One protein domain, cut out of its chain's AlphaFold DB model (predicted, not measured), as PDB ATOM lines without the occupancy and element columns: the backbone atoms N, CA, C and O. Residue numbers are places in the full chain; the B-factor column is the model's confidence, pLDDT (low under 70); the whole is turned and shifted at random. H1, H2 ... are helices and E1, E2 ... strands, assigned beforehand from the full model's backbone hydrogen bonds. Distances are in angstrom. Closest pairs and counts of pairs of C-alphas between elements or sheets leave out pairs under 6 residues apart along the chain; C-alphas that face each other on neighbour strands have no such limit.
ATOM      1  N   VAL A 407     207.701 174.218 161.417       93.81
ATOM      2  CA  VAL A 407     208.371 172.915 161.596       93.81
ATOM      3  C   VAL A 407     208.592 172.187 160.258       93.81
ATOM      4  O   VAL A 407     209.382 171.250 160.188       93.81
ATOM      5  N   GLY A 408     207.913 172.617 159.196       93.81
ATOM      6  CA  GLY A 408     208.076 172.137 157.829       93.81
ATOM      7  C   GLY A 408     207.487 173.134 156.833       93.81
ATOM      8  O   GLY A 408     207.075 174.230 157.222       93.81
ATOM      9  N   ASP A 409     207.432 172.740 155.563       95.81
ATOM     10  CA  ASP A 409     206.917 173.591 154.490       95.81
ATOM     11  C   ASP A 409     205.476 174.042 154.757       95.81
ATOM     12  O   ASP A 409     204.651 173.286 155.279       95.81
ATOM     13  N   VAL A 410     205.158 175.276 154.360       96.38
ATOM     14  CA  VAL A 410     203.779 175.776 154.388       96.38
ATOM     15  C   VAL A 410     202.940 175.004 153.376       96.38
ATOM     16  O   VAL A 410     203.325 174.834 152.220       96.38
ATOM     17  N   GLN A 411     201.775 174.544 153.818       97.56
ATOM     18  CA  GLN A 411     200.899 173.664 153.052       97.56
ATOM     19  C   GLN A 411     199.612 174.381 152.647       97.56
ATOM     20  O   GLN A 411     199.245 175.413 153.208       97.56
ATOM     21  N   ARG A 412     198.895 173.811 151.677       96.88
ATOM     22  CA  ARG A 412     197.530 174.202 151.304       96.88
ATOM     23  C   ARG A 412     196.685 172.976 151.016       96.88
ATOM     24  O   ARG A 412     197.213 171.904 150.730       96.88
ATOM     25  N   THR A 413     195.369 173.141 151.071       97.31
ATOM     26  CA  THR A 413     194.412 172.106 150.672       97.31
ATOM     27  C   THR A 413     193.710 172.469 149.366       97.31
ATOM     28  O   THR A 413     193.306 173.615 149.170       97.31
ATOM     29  N   ASP A 414     193.535 171.469 148.501       96.69
ATOM     30  CA  ASP A 414     192.675 171.506 147.307       96.69
ATOM     31  C   ASP A 414     191.361 170.741 147.510       96.69
ATOM     32  O   ASP A 414     190.561 170.605 146.580       96.69
ATOM     33  N   LYS A 415     191.114 170.224 148.727       97.69
ATOM     34  CA  LYS A 415     189.862 169.526 149.042       97.69
ATOM     35  C   LYS A 415     188.682 170.425 148.661       97.69
ATOM     36  O   LYS A 415     188.699 171.639 148.884       97.69
ATOM     37  N   SER A 416     187.654 169.818 148.084       97.75
ATOM     38  CA  SER A 416     186.384 170.478 147.806       97.75
ATOM     39  C   SER A 416     185.240 169.664 148.392       97.75
ATOM     40  O   SER A 416     185.367 168.457 148.603       97.75
ATOM     41  N   VAL A 417     184.131 170.335 148.678       98.38
ATOM     42  CA  VAL A 417     182.906 169.712 149.189       98.38
ATOM     43  C   VAL A 417     181.747 170.000 148.252       98.38
ATOM     44  O   VAL A 417     181.705 171.063 147.628       98.38
ATOM     45  N   SER A 418     180.806 169.065 148.146       98.31
ATOM     46  CA  SER A 418     179.551 169.281 147.422       98.31
ATOM     47  C   SER A 418     178.684 170.317 148.138       98.31
ATOM     48  O   SER A 418     178.674 170.376 149.367       98.31
ATOM     49  N   LEU A 419     177.954 171.120 147.364       97.69
ATOM     50  CA  LEU A 419     177.004 172.105 147.875       97.69
ATOM     51  C   LEU A 419     175.556 171.678 147.580       97.69
ATOM     52  O   LEU A 419     175.295 171.148 146.497       97.69
ATOM     53  N   PRO A 420     174.602 171.957 148.488       97.31
ATOM     54  CA  PRO A 420     174.792 172.566 149.809       97.31
ATOM     55  C   PRO A 420     175.465 171.601 150.800       97.31
ATOM     56  O   PRO A 420     175.354 170.384 150.666       97.31
ATOM     57  N   VAL A 421     176.157 172.147 151.802       97.25
ATOM     58  CA  VAL A 421     176.710 171.336 152.898       97.25
ATOM     59  C   VAL A 421     175.607 170.917 153.879       97.25
ATOM     60  O   VAL A 421     174.519 171.500 153.900       97.25
ATOM     61  N   SER A 422     175.876 169.902 154.703       93.38
ATOM     62  CA  SER A 422     174.946 169.455 155.746       93.38
ATOM     63  C   SER A 422     174.601 170.590 156.713       93.38
ATOM     64  O   SER A 422     175.481 171.345 157.118       93.38
ATOM     65  N   GLU A 423     173.327 170.680 157.105       89.88
ATOM     66  CA  GLU A 423     172.809 171.694 158.042       89.88
ATOM     67  C   GLU A 423     172.986 173.155 157.598       89.88
ATOM     68  O   GLU A 423     172.928 174.065 158.434       89.88
ATOM     69  N   SER A 424     173.144 173.379 156.286       95.69
ATOM     70  CA  SER A 424     173.187 174.712 155.685       95.69
ATOM     71  C   SER A 424     172.087 175.620 156.235       95.69
ATOM     72  O   SER A 424     170.925 175.216 156.361       95.69
ATOM     73  N   LYS A 425     172.454 176.858 156.576       95.81
ATOM     74  CA  LYS A 425     171.506 177.894 157.022       95.81
ATOM     75  C   LYS A 425     171.204 178.908 155.925       95.81
ATOM     76  O   LYS A 425     170.434 179.841 156.154       95.81
ATOM     77  N   CYS A 426     171.773 178.705 154.740       97.19
ATOM     78  CA  CYS A 426     171.594 179.600 153.619       97.19
ATOM     79  C   CYS A 426     170.139 179.631 153.131       97.19
ATOM     80  O   CYS A 426     169.501 178.585 152.988       97.19
ATOM     81  N   PRO A 427     169.599 180.824 152.830       96.38
ATOM     82  CA  PRO A 427     168.275 180.945 152.233       96.38
ATOM     83  C   PRO A 427     168.260 180.350 150.819       96.38
ATOM     84  O   PRO A 427     169.279 180.349 150.128       96.38
ATOM     85  N   SER A 428     167.083 179.914 150.354       94.50
ATOM     86  CA  SER A 428     166.905 179.368 149.004       94.50
ATOM     87  C   SER A 428     167.500 180.288 147.931       94.50
ATOM     88  O   SER A 428     167.149 181.469 147.834       94.50
ATOM     89  N   ALA A 429     168.386 179.726 147.113       93.38
ATOM     90  CA  ALA A 429     169.020 180.379 145.974       93.38
ATOM     91  C   ALA A 429     169.282 179.353 144.865       93.38
ATOM     92  O   ALA A 429     169.243 178.148 145.101       93.38
ATOM     93  N   SER A 430     169.576 179.827 143.660       91.81
ATOM     94  CA  SER A 430     169.998 179.003 142.526       91.81
ATOM     95  C   SER A 430     171.300 179.548 141.928       91.81
ATOM     96  O   SER A 430     171.735 180.657 142.243       91.81
ATOM     97  N   GLY A 431     171.962 178.746 141.090       92.69
ATOM     98  CA  GLY A 431     173.168 179.166 140.371       92.69
ATOM     99  C   GLY A 431     174.453 179.231 141.205       92.69
ATOM    100  O   GLY A 431     175.447 179.765 140.710       92.69
ATOM    101  N   TYR A 432     174.463 178.710 142.439       95.00
ATOM    102  CA  TYR A 432     175.699 178.441 143.187       95.00
ATOM    103  C   TYR A 432     176.449 177.238 142.602       95.00
ATOM    104  O   TYR A 432     175.883 176.414 141.882       95.00
ATOM    105  N   SER A 433     177.749 177.173 142.875       94.69
ATOM    106  CA  SER A 433     178.626 176.105 142.385       94.69
ATOM    107  C   SER A 433     178.182 174.723 142.899       94.69
ATOM    108  O   SER A 433     177.723 174.612 144.028       94.69
ATOM    109  N   LYS A 434     178.340 173.647 142.111       97.12
ATOM    110  CA  LYS A 434     178.002 172.275 142.569       97.12
ATOM    111  C   LYS A 434     178.918 171.782 143.693       97.12
ATOM    112  O   LYS A 434     178.505 170.982 144.527       97.12
ATOM    113  N   SER A 435     180.160 172.249 143.699       97.62
ATOM    114  CA  SER A 435     181.131 172.009 144.759       97.62
ATOM    115  C   SER A 435     181.947 173.270 145.018       97.62
ATOM    116  O   SER A 435     181.939 174.208 144.212       97.62
ATOM    117  N   LYS A 436     182.646 173.313 146.154       97.50
ATOM    118  CA  LYS A 436     183.484 174.452 146.517       97.50
ATOM    119  C   LYS A 436     184.754 174.040 147.251       97.50
ATOM    120  O   LYS A 436     184.713 173.202 148.145       97.50
ATOM    121  N   SER A 437     185.866 174.662 146.860       97.38
ATOM    122  CA  SER A 437     187.153 174.663 147.566       97.38
ATOM    123  C   SER A 437     187.507 176.089 148.024       97.38
ATOM    124  O   SER A 437     186.774 177.046 147.749       97.38
ATOM    125  N   VAL A 438     188.641 176.244 148.706       97.81
ATOM    126  CA  VAL A 438     189.155 177.518 149.217       97.81
ATOM    127  C   VAL A 438     190.366 177.931 148.385       97.81
ATOM    128  O   VAL A 438     191.480 177.491 148.641       97.81
ATOM    129  N   ALA A 439     190.158 178.776 147.375       96.31
ATOM    130  CA  ALA A 439     191.222 179.138 146.434       96.31
ATOM    131  C   ALA A 439     192.428 179.824 147.106       96.31
ATOM    132  O   ALA A 439     193.574 179.553 146.747       96.31
ATOM    133  N   LYS A 440     192.158 180.657 148.117       96.62
ATOM    134  CA  LYS A 440     193.141 181.358 148.949       96.62
ATOM    135  C   LYS A 440     193.183 180.698 150.339       96.62
ATOM    136  O   LYS A 440     192.390 181.053 151.210       96.62
ATOM    137  N   ASN A 441     194.067 179.717 150.539       98.00
ATOM    138  CA  ASN A 441     194.322 179.110 151.853       98.00
ATOM    139  C   ASN A 441     195.794 178.729 152.043       98.00
ATOM    140  O   ASN A 441     196.479 178.422 151.067       98.00
ATOM    141  N   LEU A 442     196.233 178.703 153.299       97.56
ATOM    142  CA  LEU A 442     197.477 178.071 153.729       97.56
ATOM    143  C   LEU A 442     197.331 177.499 155.137       97.56
ATOM    144  O   LEU A 442     196.458 177.915 155.899       97.56
ATOM    145  N   PHE A 443     198.224 176.595 155.518       98.31
ATOM    146  CA  PHE A 443     198.423 176.229 156.911       98.31
ATOM    147  C   PHE A 443     199.874 175.851 157.205       98.31
ATOM    148  O   PHE A 443     200.591 175.332 156.349       98.31
ATOM    149  N   ALA A 444     200.305 176.137 158.429       98.19
ATOM    150  CA  ALA A 444     201.662 175.888 158.900       98.19
ATOM    151  C   ALA A 444     201.649 175.496 160.381       98.19
ATOM    152  O   ALA A 444     200.832 175.999 161.154       98.19
ATOM    153  N   THR A 445     202.560 174.609 160.780       98.19
ATOM    154  CA  THR A 445     202.695 174.154 162.170       98.19
ATOM    155  C   THR A 445     203.970 174.702 162.789       98.19
ATOM    156  O   THR A 445     205.040 174.602 162.200       98.19
ATOM    157  N   PHE A 446     203.863 175.223 164.006       97.19
ATOM    158  CA  PHE A 446     204.942 175.860 164.748       97.19
ATOM    159  C   PHE A 446     205.215 175.124 166.051       97.19
ATOM    160  O   PHE A 446     204.297 174.662 166.736       97.19
ATOM    161  N   ARG A 447     206.490 175.082 166.436       93.81
ATOM    162  CA  ARG A 447     206.907 174.756 167.799       93.81
ATOM    163  C   ARG A 447     207.326 176.039 168.496       93.81
ATOM    164  O   ARG A 447     208.373 176.598 168.193       93.81
ATOM    165  N   VAL A 448     206.486 176.500 169.415       88.62
ATOM    166  CA  VAL A 448     206.697 177.745 170.158       88.62
ATOM    167  C   VAL A 448     207.156 177.408 171.571       88.62
ATOM    168  O   VAL A 448     206.525 176.599 172.251       88.62
ATOM    169  N   SER A 449     208.255 178.021 172.013       83.31
ATOM    170  CA  SER A 449     208.773 177.823 173.370       83.31
ATOM    171  C   SER A 449     207.708 178.150 174.422       83.31
ATOM    172  O   SER A 449     206.957 179.114 174.281       83.31
ATOM    173  N   GLY A 450     207.630 177.325 175.464       84.38
ATOM    174  CA  GLY A 450     206.614 177.413 176.513       84.38
ATOM    175  C   GLY A 450     205.332 176.625 176.228       84.38
ATOM    176  O   GLY A 450     204.685 176.207 177.178       84.38
ATOM    177  N   PHE A 451     204.983 176.335 174.971       85.75
ATOM    178  CA  PHE A 451     203.821 175.497 174.658       85.75
ATOM    179  C   PHE A 451     204.206 174.015 174.620       85.75
ATOM    180  O   PHE A 451     205.154 173.617 173.944       85.75
ATOM    181  N   SER A 452     203.445 173.177 175.329       89.69
ATOM    182  CA  SER A 452     203.681 171.727 175.394       89.69
ATOM    183  C   SER A 452     203.280 170.987 174.111       89.69
ATOM    184  O   SER A 452     203.774 169.889 173.848       89.69
ATOM    185  N   LYS A 453     202.414 171.589 173.287       93.12
ATOM    186  CA  LYS A 453     201.936 171.053 172.006       93.12
ATOM    187  C   LYS A 453     202.235 172.033 170.863       93.12
ATOM    188  O   LYS A 453     202.222 173.243 171.096       93.12
ATOM    189  N   PRO A 454     202.477 171.548 169.629       96.25
ATOM    190  CA  PRO A 454     202.618 172.419 168.465       96.25
ATOM    191  C   PRO A 454     201.349 173.239 168.208       96.25
ATOM    192  O   PRO A 454     200.249 172.824 168.571       96.25
ATOM    193  N   ILE A 455     201.501 174.380 167.537       96.88
ATOM    194  CA  ILE A 455     200.392 175.247 167.124       96.88
ATOM    195  C   ILE A 455     200.295 175.201 165.597       96.88
ATOM    196  O   ILE A 455     201.249 175.570 164.920       96.88
ATOM    197  N   THR A 456     199.166 174.770 165.041       97.94
ATOM    198  CA  THR A 456     198.859 174.905 163.612       97.94
ATOM    199  C   THR A 456     198.044 176.169 163.375       97.94
ATOM    200  O   THR A 456     196.966 176.325 163.943       97.94
ATOM    201  N   VAL A 457     198.529 177.048 162.500       97.62
ATOM    202  CA  VAL A 457     197.784 178.216 162.014       97.62
ATOM    203  C   VAL A 457     197.226 177.895 160.634       97.62
ATOM    204  O   VAL A 457     197.983 177.493 159.753       97.62
ATOM    205  N   VAL A 458     195.918 178.066 160.452       98.19
ATOM    206  CA  VAL A 458     195.191 177.864 159.194       98.19
ATOM    207  C   VAL A 458     194.652 179.216 158.730       98.19
ATOM    208  O   VAL A 458     193.724 179.756 159.328       98.19
ATOM    209  N   GLY A 459     195.251 179.763 157.676       96.94
ATOM    210  CA  GLY A 459     194.869 181.037 157.073       96.94
ATOM    211  C   GLY A 459     193.947 180.833 155.873       96.94
ATOM    212  O   GLY A 459     194.232 179.995 155.014       96.94
ATOM    213  N   ALA A 460     192.865 181.604 155.772       97.75
ATOM    214  CA  ALA A 460     191.936 181.516 154.648       97.75
ATOM    215  C   ALA A 460     191.332 182.871 154.263       97.75
ATOM    216  O   ALA A 460     191.163 183.750 155.099       97.75
ATOM    217  N   HIS A 461     190.950 183.005 152.993       96.44
ATOM    218  CA  HIS A 461     190.115 184.105 152.515       96.44
ATOM    219  C   HIS A 461     188.877 183.539 151.813       96.44
ATOM    220  O   HIS A 461     188.977 182.798 150.827       96.44
ATOM    221  N   PHE A 462     187.695 183.856 152.337       97.00
ATOM    222  CA  PHE A 462     186.421 183.330 151.842       97.00
ATOM    223  C   PHE A 462     185.787 184.239 150.788       97.00
ATOM    224  O   PHE A 462     186.324 185.274 150.410       97.00
ATOM    225  N   MET A 463     184.660 183.801 150.230       94.62
ATOM    226  CA  MET A 463     183.895 184.577 149.263       94.62
ATOM    227  C   MET A 463     183.219 185.788 149.919       94.62
ATOM    228  O   MET A 463     182.311 185.623 150.733       94.62
ATOM    229  N   ALA A 464     183.591 186.987 149.467       91.12
ATOM    230  CA  ALA A 464     183.029 188.266 149.899       91.12
ATOM    231  C   ALA A 464     181.519 188.421 149.642       91.12
ATOM    232  O   ALA A 464     180.891 187.589 148.978       91.12
ATOM    233  N   ASN A 465     180.944 189.533 150.104       90.81
ATOM    234  CA  ASN A 465     179.507 189.840 150.115       90.81
ATOM    235  C   ASN A 465     178.724 188.896 151.051       90.81
ATOM    236  O   ASN A 465     178.037 187.979 150.575       90.81
ATOM    237  N   PRO A 466     178.799 189.108 152.381       92.62
ATOM    238  CA  PRO A 466     178.200 188.228 153.393       92.62
ATOM    239  C   PRO A 466     176.672 188.082 153.282       92.62
ATOM    240  O   PRO A 466     176.116 187.101 153.769       92.62
ATOM    241  N   THR A 467     175.986 188.991 152.582       93.56
ATOM    242  CA  THR A 467     174.526 188.978 152.362       93.56
ATOM    243  C   THR A 467     174.082 188.349 151.037       93.56
ATOM    244  O   THR A 467     172.882 188.179 150.815       93.56
ATOM    245  N   ASP A 468     175.008 187.985 150.144       96.56
ATOM    246  CA  ASP A 468     174.667 187.354 148.867       96.56
ATOM    247  C   ASP A 468     174.226 185.895 149.080       96.56
ATOM    248  O   ASP A 468     174.972 185.073 149.624       96.56
ATOM    249  N   LYS A 469     173.005 185.565 148.634       97.12
ATOM    250  CA  LYS A 469     172.385 184.248 148.846       97.12
ATOM    251  C   LYS A 469     173.088 183.114 148.099       97.12
ATOM    252  O   LYS A 469     173.117 181.996 148.599       97.12
ATOM    253  N   LYS A 470     173.660 183.375 146.919       96.31
ATOM    254  CA  LYS A 470     174.430 182.381 146.159       96.31
ATOM    255  C   LYS A 470     175.760 182.120 146.863       96.31
ATOM    256  O   LYS A 470     176.116 180.968 147.107       96.31
ATOM    257  N   ARG A 471     176.482 183.188 147.213       97.12
ATOM    258  CA  ARG A 471     177.794 183.101 147.874       97.12
ATOM    259  C   ARG A 471     177.707 182.559 149.295       97.12
ATOM    260  O   ARG A 471     178.688 182.007 149.773       97.12
ATOM    261  N   CYS A 472     176.541 182.646 149.932       98.00
ATOM    262  CA  CYS A 472     176.261 181.989 151.203       98.00
ATOM    263  C   CYS A 472     176.648 180.501 151.175       98.00
ATOM    264  O   CYS A 472     177.460 180.065 151.990       98.00
ATOM    265  N   PHE A 473     176.143 179.741 150.192       98.31
ATOM    266  CA  PHE A 473     176.448 178.312 150.057       98.31
ATOM    267  C   PHE A 473     177.942 178.072 149.821       98.31
ATOM    268  O   PHE A 473     178.525 177.125 150.342       98.31
ATOM    269  N   GLU A 474     178.586 178.956 149.057       98.00
ATOM    270  CA  GLU A 474     180.017 178.867 148.786       98.00
ATOM    271  C   GLU A 474     180.866 179.132 150.037       98.00
ATOM    272  O   GLU A 474     181.833 178.406 150.260       98.00
ATOM    273  N   ARG A 475     180.487 180.092 150.890       98.12
ATOM    274  CA  ARG A 475     181.155 180.333 152.179       98.12
ATOM    275  C   ARG A 475     181.010 179.154 153.134       98.12
ATOM    276  O   ARG A 475     181.998 178.749 153.736       98.12
ATOM    277  N   GLU A 476     179.824 178.555 153.243       98.44
ATOM    278  CA  GLU A 476     179.641 177.353 154.073       98.44
ATOM    279  C   GLU A 476     180.476 176.164 153.557       98.44
ATOM    280  O   GLU A 476     181.068 175.425 154.347       98.44
ATOM    281  N   GLY A 477     180.608 176.015 152.233       98.50
ATOM    282  CA  GLY A 477     181.525 175.045 151.627       98.50
ATOM    283  C   GLY A 477     182.990 175.304 151.977       98.50
ATOM    284  O   GLY A 477     183.704 174.388 152.388       98.50
ATOM    285  N   GLN A 478     183.433 176.558 151.870       98.56
ATOM    286  CA  GLN A 478     184.789 176.970 152.238       98.56
ATOM    287  C   GLN A 478     185.077 176.727 153.727       98.56
ATOM    288  O   GLN A 478     186.113 176.151 154.065       98.56
ATOM    289  N   ALA A 479     184.132 177.069 154.605       98.44
ATOM    290  CA  ALA A 479     184.216 176.793 156.035       98.44
ATOM    291  C   ALA A 479     184.334 175.296 156.329       98.44
ATOM    292  O   ALA A 479     185.153 174.901 157.150       98.44
ATOM    293  N   THR A 480     183.582 174.452 155.619       98.44
ATOM    294  CA  THR A 480     183.642 172.991 155.788       98.44
ATOM    295  C   THR A 480     185.011 172.429 155.391       98.44
ATOM    296  O   THR A 480     185.565 171.580 156.091       98.44
ATOM    297  N   VAL A 481     185.610 172.937 154.307       98.56
ATOM    298  CA  VAL A 481     186.970 172.554 153.895       98.56
ATOM    299  C   VAL A 481     188.001 172.966 154.952       98.56
ATOM    300  O   VAL A 481     188.794 172.121 155.373       98.56
ATOM    301  N   ILE A 482     187.975 174.214 155.433       98.44
ATOM    302  CA  ILE A 482     188.904 174.688 156.477       98.44
ATOM    303  C   ILE A 482     188.691 173.952 157.802       98.44
ATOM    304  O   ILE A 482     189.665 173.557 158.445       98.44
ATOM    305  N   ALA A 483     187.440 173.680 158.177       97.62
ATOM    306  CA  ALA A 483     187.125 172.872 159.344       97.62
ATOM    307  C   ALA A 483     187.759 171.479 159.235       97.62
ATOM    308  O   ALA A 483     188.299 170.998 160.226       97.62
ATOM    309  N   SER A 484     187.773 170.848 158.055       97.06
ATOM    310  CA  SER A 484     188.442 169.551 157.881       97.06
ATOM    311  C   SER A 484     189.952 169.625 158.155       97.06
ATOM    312  O   SER A 484     190.464 168.803 158.906       97.06
ATOM    313  N   VAL A 485     190.644 170.660 157.662       98.00
ATOM    314  CA  VAL A 485     192.081 170.878 157.926       98.00
ATOM    315  C   VAL A 485     192.334 171.090 159.419       98.00
ATOM    316  O   VAL A 485     193.242 170.495 159.996       98.00
ATOM    317  N   ALA A 486     191.491 171.895 160.067       97.50
ATOM    318  CA  ALA A 486     191.564 172.121 161.503       97.50
ATOM    319  C   ALA A 486     191.274 170.844 162.317       97.50
ATOM    320  O   ALA A 486     191.902 170.638 163.353       97.50
ATOM    321  N   THR A 487     190.375 169.963 161.844       95.56
ATOM    322  CA  THR A 487     190.139 168.641 162.459       95.56
ATOM    323  C   THR A 487     191.399 167.812 162.427       95.56
ATOM    324  O   THR A 487     191.791 167.277 163.458       95.56
ATOM    325  N   ASP A 488     192.001 167.702 161.246       96.81
ATOM    326  CA  ASP A 488     193.149 166.837 161.013       96.81
ATOM    327  C   ASP A 488     194.324 167.303 161.897       96.81
ATOM    328  O   ASP A 488     194.962 166.494 162.569       96.81
ATOM    329  N   ALA A 489     194.537 168.622 162.009       97.31
ATOM    330  CA  ALA A 489     195.550 169.208 162.889       97.31
ATOM    331  C   ALA A 489     195.267 168.984 164.388       97.31
ATOM    332  O   ALA A 489     196.177 168.637 165.144       97.31
ATOM    333  N   ALA A 490     194.016 169.153 164.829       95.69
ATOM    334  CA  ALA A 490     193.636 168.907 166.219       95.69
ATOM    335  C   ALA A 490     193.751 167.416 166.588       95.69
ATOM    336  O   ALA A 490     194.232 167.082 167.670       95.69
ATOM    337  N   ALA A 491     193.371 166.514 165.676       95.88
ATOM    338  CA  ALA A 491     193.510 165.066 165.837       95.88
ATOM    339  C   ALA A 491     194.982 164.624 165.893       95.88
ATOM    340  O   ALA A 491     195.311 163.680 166.607       95.88
ATOM    341  N   ALA A 492     195.880 165.350 165.217       96.50
ATOM    342  CA  ALA A 492     197.328 165.188 165.348       96.50
ATOM    343  C   ALA A 492     197.897 165.721 166.684       96.50
ATOM    344  O   ALA A 492     199.097 165.619 166.930       96.50
ATOM    345  N   GLY A 493     197.049 166.269 167.563       95.75
ATOM    346  CA  GLY A 493     197.426 166.739 168.894       95.75
ATOM    347  C   GLY A 493     197.902 168.190 168.949       95.75
ATOM    348  O   GLY A 493     198.429 168.598 169.986       95.75
ATOM    349  N   ASN A 494     197.718 168.974 167.884       96.44
ATOM    350  CA  ASN A 494     198.127 170.377 167.853       96.44
ATOM    351  C   ASN A 494     197.060 171.288 168.481       96.44
ATOM    352  O   ASN A 494     195.860 171.023 168.403       96.44
ATOM    353  N   HIS A 495     197.493 172.417 169.042       95.12
ATOM    354  CA  HIS A 495     196.625 173.587 169.156       95.12
ATOM    355  C   HIS A 495     196.350 174.132 167.754       95.12
ATOM    356  O   HIS A 495     197.227 174.077 166.894       95.12
ATOM    357  N   VAL A 496     195.154 174.664 167.506       96.50
ATOM    358  CA  VAL A 496     194.769 175.128 166.169       96.50
ATOM    359  C   VAL A 496     194.229 176.549 166.236       96.50
ATOM    360  O   VAL A 496     193.376 176.854 167.066       96.50
ATOM    361  N   ILE A 497     194.719 177.404 165.342       96.31
ATOM    362  CA  ILE A 497     194.230 178.763 165.110       96.31
ATOM    363  C   ILE A 497     193.693 178.812 163.684       96.31
ATOM    364  O   ILE A 497     194.384 178.400 162.756       96.31
ATOM    365  N   ILE A 498     192.477 179.322 163.508       97.31
ATOM    366  CA  ILE A 498     191.888 179.589 162.191       97.31
ATOM    367  C   ILE A 498     191.752 181.105 162.063       97.31
ATOM    368  O   ILE A 498     191.158 181.733 162.939       97.31
ATOM    369  N   SER A 499     192.316 181.693 161.009       94.50
ATOM    370  CA  SER A 499     192.341 183.147 160.814       94.50
ATOM    371  C   SER A 499     192.200 183.551 159.345       94.50
ATOM    372  O   SER A 499     192.377 182.739 158.435       94.50
ATOM    373  N   GLY A 500     191.900 184.830 159.131       93.00
ATOM    374  CA  GLY A 500     191.884 185.486 157.825       93.00
ATOM    375  C   GLY A 500     190.577 186.229 157.567       93.00
ATOM    376  O   GLY A 500     189.737 186.346 158.460       93.00
ATOM    377  N   ASP A 501     190.402 186.730 156.345       92.88
ATOM    378  CA  ASP A 501     189.146 187.353 155.930       92.88
ATOM    379  C   ASP A 501     188.104 186.279 155.573       92.88
ATOM    380  O   ASP A 501     187.942 185.824 154.433       92.88
ATOM    381  N   LEU A 502     187.394 185.840 156.611       94.81
ATOM    382  CA  LEU A 502     186.358 184.816 156.518       94.81
ATOM    383  C   LEU A 502     185.031 185.352 155.956       94.81
ATOM    384  O   LEU A 502     184.112 184.557 155.745       94.81
ATOM    385  N   ASN A 503     184.938 186.656 155.662       93.88
ATOM    386  CA  ASN A 503     183.839 187.275 154.918       93.88
ATOM    387  C   ASN A 503     182.421 186.914 155.421       93.88
ATOM    388  O   ASN A 503     181.486 186.740 154.631       93.88
ATOM    389  N   ASP A 504     182.243 186.776 156.738       94.62
ATOM    390  CA  ASP A 504     180.954 186.485 157.367       94.62
ATOM    391  C   ASP A 504     180.873 187.055 158.789       94.62
ATOM    392  O   ASP A 504     181.888 187.369 159.411       94.62
ATOM    393  N   TRP A 505     179.658 187.168 159.320       94.19
ATOM    394  CA  TRP A 505     179.415 187.638 160.687       94.19
ATOM    395  C   TRP A 505     179.262 186.470 161.664       94.19
ATOM    396  O   TRP A 505     178.751 185.409 161.305       94.19
ATOM    397  N   SER A 506     179.670 186.637 162.926       93.06
ATOM    398  CA  SER A 506     179.468 185.587 163.937       93.06
ATOM    399  C   SER A 506     178.102 185.728 164.599       93.06
ATOM    400  O   SER A 506     177.688 186.811 165.011       93.06
ATOM    401  N   ARG A 507     177.395 184.600 164.725       91.25
ATOM    402  CA  ARG A 507     176.124 184.523 165.456       91.25
ATOM    403  C   ARG A 507     176.337 184.474 166.974       91.25
ATOM    404  O   ARG A 507     175.504 185.003 167.701       91.25
ATOM    405  N   SER A 508     177.413 183.831 167.438       91.25
ATOM    406  CA  SER A 508     177.737 183.658 168.864       91.25
ATOM    407  C   SER A 508     178.504 184.853 169.437       91.25
ATOM    408  O   SER A 508     178.353 185.182 170.611       91.25
ATOM    409  N   SER A 509     179.295 185.523 168.594       93.25
ATOM    410  CA  SER A 509     180.141 186.662 168.951       93.25
ATOM    411  C   SER A 509     179.846 187.846 168.023       93.25
ATOM    412  O   SER A 509     180.667 188.147 167.157       93.25
ATOM    413  N   PRO A 510     178.678 188.508 168.157       92.56
ATOM    414  CA  PRO A 510     178.291 189.589 167.257       92.56
ATOM    415  C   PRO A 510     179.337 190.703 167.219       92.56
ATOM    416  O   PRO A 510     179.970 191.006 168.240       92.56
ATOM    417  N   ASP A 511     179.490 191.304 166.040       89.88
ATOM    418  CA  ASP A 511     180.318 192.489 165.833       89.88
ATOM    419  C   ASP A 511     179.708 193.723 166.527       89.88
ATOM    420  O   ASP A 511     178.592 193.678 167.057       89.88
ATOM    421  N   ARG A 512     180.423 194.853 166.513       87.06
ATOM    422  CA  ARG A 512     180.003 196.097 167.185       87.06
ATOM    423  C   ARG A 512     178.594 196.560 166.789       87.06
ATOM    424  O   ARG A 512     177.902 197.175 167.598       87.06
ATOM    425  N   LYS A 513     178.169 196.302 165.547       87.00
ATOM    426  CA  LYS A 513     176.849 196.702 165.025       87.00
ATOM    427  C   LYS A 513     175.791 195.600 165.135       87.00
ATOM    428  O   LYS A 513     174.646 195.832 164.753       87.00
ATOM    429  N   GLY A 514     176.140 194.430 165.664       90.00
ATOM    430  CA  GLY A 514     175.229 193.299 165.796       90.00
ATOM    431  C   GLY A 514     174.776 192.723 164.451       90.00
ATOM    432  O   GLY A 514     173.653 192.217 164.358       90.00
ATOM    433  N   ASN A 515     175.609 192.816 163.409       91.69
ATOM    434  CA  ASN A 515     175.310 192.242 162.101       91.69
ATOM    435  C   ASN A 515     175.089 190.728 162.217       91.69
ATOM    436  O   ASN A 515     175.760 190.030 162.980       91.69
ATOM    437  N   ARG A 516     174.119 190.207 161.457       93.50
ATOM    438  CA  ARG A 516     173.701 188.801 161.539       93.50
ATOM    439  C   ARG A 516     174.038 188.043 160.256       93.50
ATOM    440  O   ARG A 516     173.640 188.494 159.182       93.50
ATOM    441  N   PRO A 517     174.685 186.868 160.350       95.62
ATOM    442  CA  PRO A 517     175.005 186.070 159.177       95.62
ATOM    443  C   PRO A 517     173.766 185.379 158.611       95.62
ATOM    444  O   PRO A 517     172.934 184.844 159.356       95.62
ATOM    445  N   ILE A 518     173.687 185.331 157.278       96.88
ATOM    446  CA  ILE A 518     172.757 184.444 156.559       96.88
ATOM    447  C   ILE A 518     173.349 183.048 156.329       96.88
ATOM    448  O   ILE A 518     172.612 182.134 155.979       96.88
ATOM    449  N   SER A 519     174.662 182.892 156.512       96.88
ATOM    450  CA  SER A 519     175.373 181.619 156.399       96.88
ATOM    451  C   SER A 519     175.660 181.025 157.784       96.88
ATOM    452  O   SER A 519     175.436 181.662 158.823       96.88
ATOM    453  N   ASN A 520     176.105 179.771 157.816       96.38
ATOM    454  CA  ASN A 520     176.636 179.103 158.999       96.38
ATOM    455  C   ASN A 520     178.165 178.960 158.982       96.38
ATOM    456  O   ASN A 520     178.696 178.163 159.748       96.38
ATOM    457  N   ALA A 521     178.888 179.693 158.129       97.12
ATOM    458  CA  ALA A 521     180.329 179.521 157.939       97.12
ATOM    459  C   ALA A 521     181.117 179.597 159.257       97.12
ATOM    460  O   ALA A 521     181.833 178.657 159.591       97.12
ATOM    461  N   LEU A 522     180.934 180.654 160.059       95.31
ATOM    462  CA  LEU A 522     181.611 180.741 161.361       95.31
ATOM    463  C   LEU A 522     181.082 179.714 162.371       95.31
ATOM    464  O   LEU A 522     181.865 179.189 163.150       95.31
ATOM    465  N   GLY A 523     179.803 179.333 162.303       94.44
ATOM    466  CA  GLY A 523     179.255 178.251 163.132       94.44
ATOM    467  C   GLY A 523     179.890 176.882 162.842       94.44
ATOM    468  O   GLY A 523     180.104 176.099 163.760       94.44
ATOM    469  N   ILE A 524     180.248 176.609 161.583       96.62
ATOM    470  CA  ILE A 524     180.981 175.399 161.171       96.62
ATOM    471  C   ILE A 524     182.414 175.406 161.738       96.62
ATOM    472  O   ILE A 524     182.936 174.356 162.118       96.62
ATOM    473  N   LEU A 525     183.050 176.580 161.819       96.62
ATOM    474  CA  LEU A 525     184.397 176.741 162.379       96.62
ATOM    475  C   LEU A 525     184.407 176.742 163.921       96.62
ATOM    476  O   LEU A 525     185.361 176.253 164.516       96.62
ATOM    477  N   GLU A 526     183.334 177.215 164.565       92.38
ATOM    478  CA  GLU A 526     183.100 177.235 166.027       92.38
ATOM    479  C   GLU A 526     182.582 175.891 166.594       92.38
ATOM    480  O   GLU A 526     181.926 175.819 167.632       92.38
ATOM    481  N   ARG A 527     182.861 174.799 165.890       84.88
ATOM    482  CA  ARG A 527     182.582 173.408 166.283       84.88
ATOM    483  C   ARG A 527     183.124 173.034 167.681       84.88
ATOM    484  O   ARG A 527     184.036 173.689 168.185       84.88
ATOM    485  N   PRO A 528     182.661 171.917 168.284       87.06
ATOM    486  CA  PRO A 528     183.137 171.473 169.593       87.06
ATOM    487  C   PRO A 528     184.668 171.422 169.694       87.06
ATOM    488  O   PRO A 528     185.336 170.821 168.850       87.06
ATOM    489  N   GLY A 529     185.209 172.058 170.735       86.69
ATOM    490  CA  GLY A 529     186.653 172.194 170.961       86.69
ATOM    491  C   GLY A 529     187.288 173.451 170.355       86.69
ATOM    492  O   GLY A 529     188.459 173.706 170.623       86.69
ATOM    493  N   PHE A 530     186.538 174.251 169.592       92.50
ATOM    494  CA  PHE A 530     186.970 175.546 169.068       92.50
ATOM    495  C   PHE A 530     186.158 176.674 169.709       92.50
ATOM    496  O   PHE A 530     184.972 176.524 169.992       92.50
ATOM    497  N   VAL A 531     186.807 177.814 169.940       90.88
ATOM    498  CA  VAL A 531     186.177 179.026 170.470       90.88
ATOM    499  C   VAL A 531     186.460 180.186 169.529       90.88
ATOM    500  O   VAL A 531     187.575 180.327 169.023       90.88
ATOM    501  N   ASN A 532     185.462 181.034 169.291       92.56
ATOM    502  CA  ASN A 532     185.681 182.275 168.565       92.56
ATOM    503  C   ASN A 532     186.427 183.262 169.468       92.56
ATOM    504  O   ASN A 532     185.877 183.704 170.478       92.56
ATOM    505  N   ALA A 533     187.655 183.636 169.105       89.44
ATOM    506  CA  ALA A 533     188.452 184.594 169.872       89.44
ATOM    507  C   ALA A 533     187.747 185.954 170.053       89.44
ATOM    508  O   ALA A 533     187.938 186.609 171.075       89.44
ATOM    509  N   GLY A 534     186.856 186.341 169.131       87.06
ATOM    510  CA  GLY A 534     186.022 187.534 169.264       87.06
ATOM    511  C   GLY A 534     185.122 187.520 170.506       87.06
ATOM    512  O   GLY A 534     184.835 188.581 171.051       87.06
ATOM    513  N   SER A 535     184.739 186.344 171.020       89.19
ATOM    514  CA  SER A 535     183.989 186.230 172.284       89.19
ATOM    515  C   SER A 535     184.763 186.754 173.501       89.19
ATOM    516  O   SER A 535     184.139 187.167 174.477       89.19
ATOM    517  N   LEU A 536     186.099 186.784 173.424       86.62
ATOM    518  CA  LEU A 536     186.999 187.257 174.481       86.62
ATOM    519  C   LEU A 536     187.306 188.760 174.381       86.62
ATOM    520  O   LEU A 536     187.858 189.332 175.317       86.62
ATOM    521  N   ALA A 537     186.967 189.398 173.257       80.88
ATOM    522  CA  ALA A 537     187.175 190.824 173.030       80.88
ATOM    523  C   ALA A 537     185.970 191.652 173.502       80.88
ATOM    524  O   ALA A 537     184.826 191.184 173.446       80.88
ATOM    525  N   ASP A 538     186.207 192.910 173.891       83.81
ATOM    526  CA  ASP A 538     185.143 193.875 174.189       83.81
ATOM    527  C   ASP A 538     184.239 194.052 172.951       83.81
ATOM    528  O   ASP A 538     184.756 194.407 171.885       83.81
ATOM    529  N   PRO A 539     182.908 193.846 173.059       85.12
ATOM    530  CA  PRO A 539     181.958 194.077 171.970       85.12
ATOM    531  C   PRO A 539     182.122 195.410 171.225       85.12
ATOM    532  O   PRO A 539     181.900 195.456 170.017       85.12
ATOM    533  N   GLN A 540     182.545 196.483 171.902       82.88
ATOM    534  CA  GLN A 540     182.754 197.797 171.283       82.88
ATOM    535  C   GLN A 540     183.953 197.845 170.330       82.88
ATOM    536  O   GLN A 540     184.010 198.713 169.461       82.88
ATOM    537  N   THR A 541     184.886 196.903 170.457       81.50
ATOM    538  CA  THR A 541     186.102 196.804 169.633       81.50
ATOM    539  C   THR A 541     185.987 195.780 168.505       81.50
ATOM    540  O   THR A 541     186.892 195.659 167.687       81.50
ATOM    541  N   ARG A 542     184.868 195.045 168.416       85.44
ATOM    542  CA  ARG A 542     184.660 193.981 167.420       85.44
ATOM    543  C   ARG A 542     184.297 194.553 166.053       85.44
ATOM    544  O   ARG A 542     183.142 194.497 165.633       85.44
TER     545      ARG A 542
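Overview. This is residues 407 to 542 of the 578 residues of an uncharacterized protein of Pythium insidiosum (UniProt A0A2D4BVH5). With little regular structure, a small three-stranded sheet has the long helix H1 over one face; long loops and short helices H2 and H3 complete it. The printed part has 136 residues, 51 in named elements: E1 E2 H1 E3 H2 H3. The class is mixed, as is the sheet E1 - E2 - E3; the whole is compact, radius of gyration of the C-alphas 15.2 A, spans 48 by 37 by 22 A.

Arrangement. E1, residues 440 to 446, and E2, 455 to 461, form an antiparallel hairpin; N 444 and O 457, 3.0 A, are within hydrogen-bond range. E3, 495 to 499, is parallel to E2; N 458 and O 497, 2.8 A, are in range. H1, 469 to 491, is on the sheet, height 8.8 A, in two layers, helix on sheet. E2, H1, E3 form a strand-helix-strand unit, parallel strands joined through a helix, its crossover right-handed. H1 touches H2, 521 to 525, with residues 475 to 483 alone; the closest C-alphas, Glu 476 and Ala 521, are 4.5 A apart. H3, 533 to 536, touches no helix. O i to N i+4 pairs are within range in H2 and 17 of 19 in H1; H3 is too short.

Along the chain. E1 begins at C-alpha 440 (193.141, 181.358, 148.949); H3 ends at C-alpha 536 (186.999, 187.257, 174.481). H1 measures 33.2 A.

Size, cuts and confidence. The farthest C-alphas, Ser 430 and Gly 450, are 50.0 A apart. The printed part has no cut; E3 to H2 is a long link. No printed residue is under 70 in pLDDT.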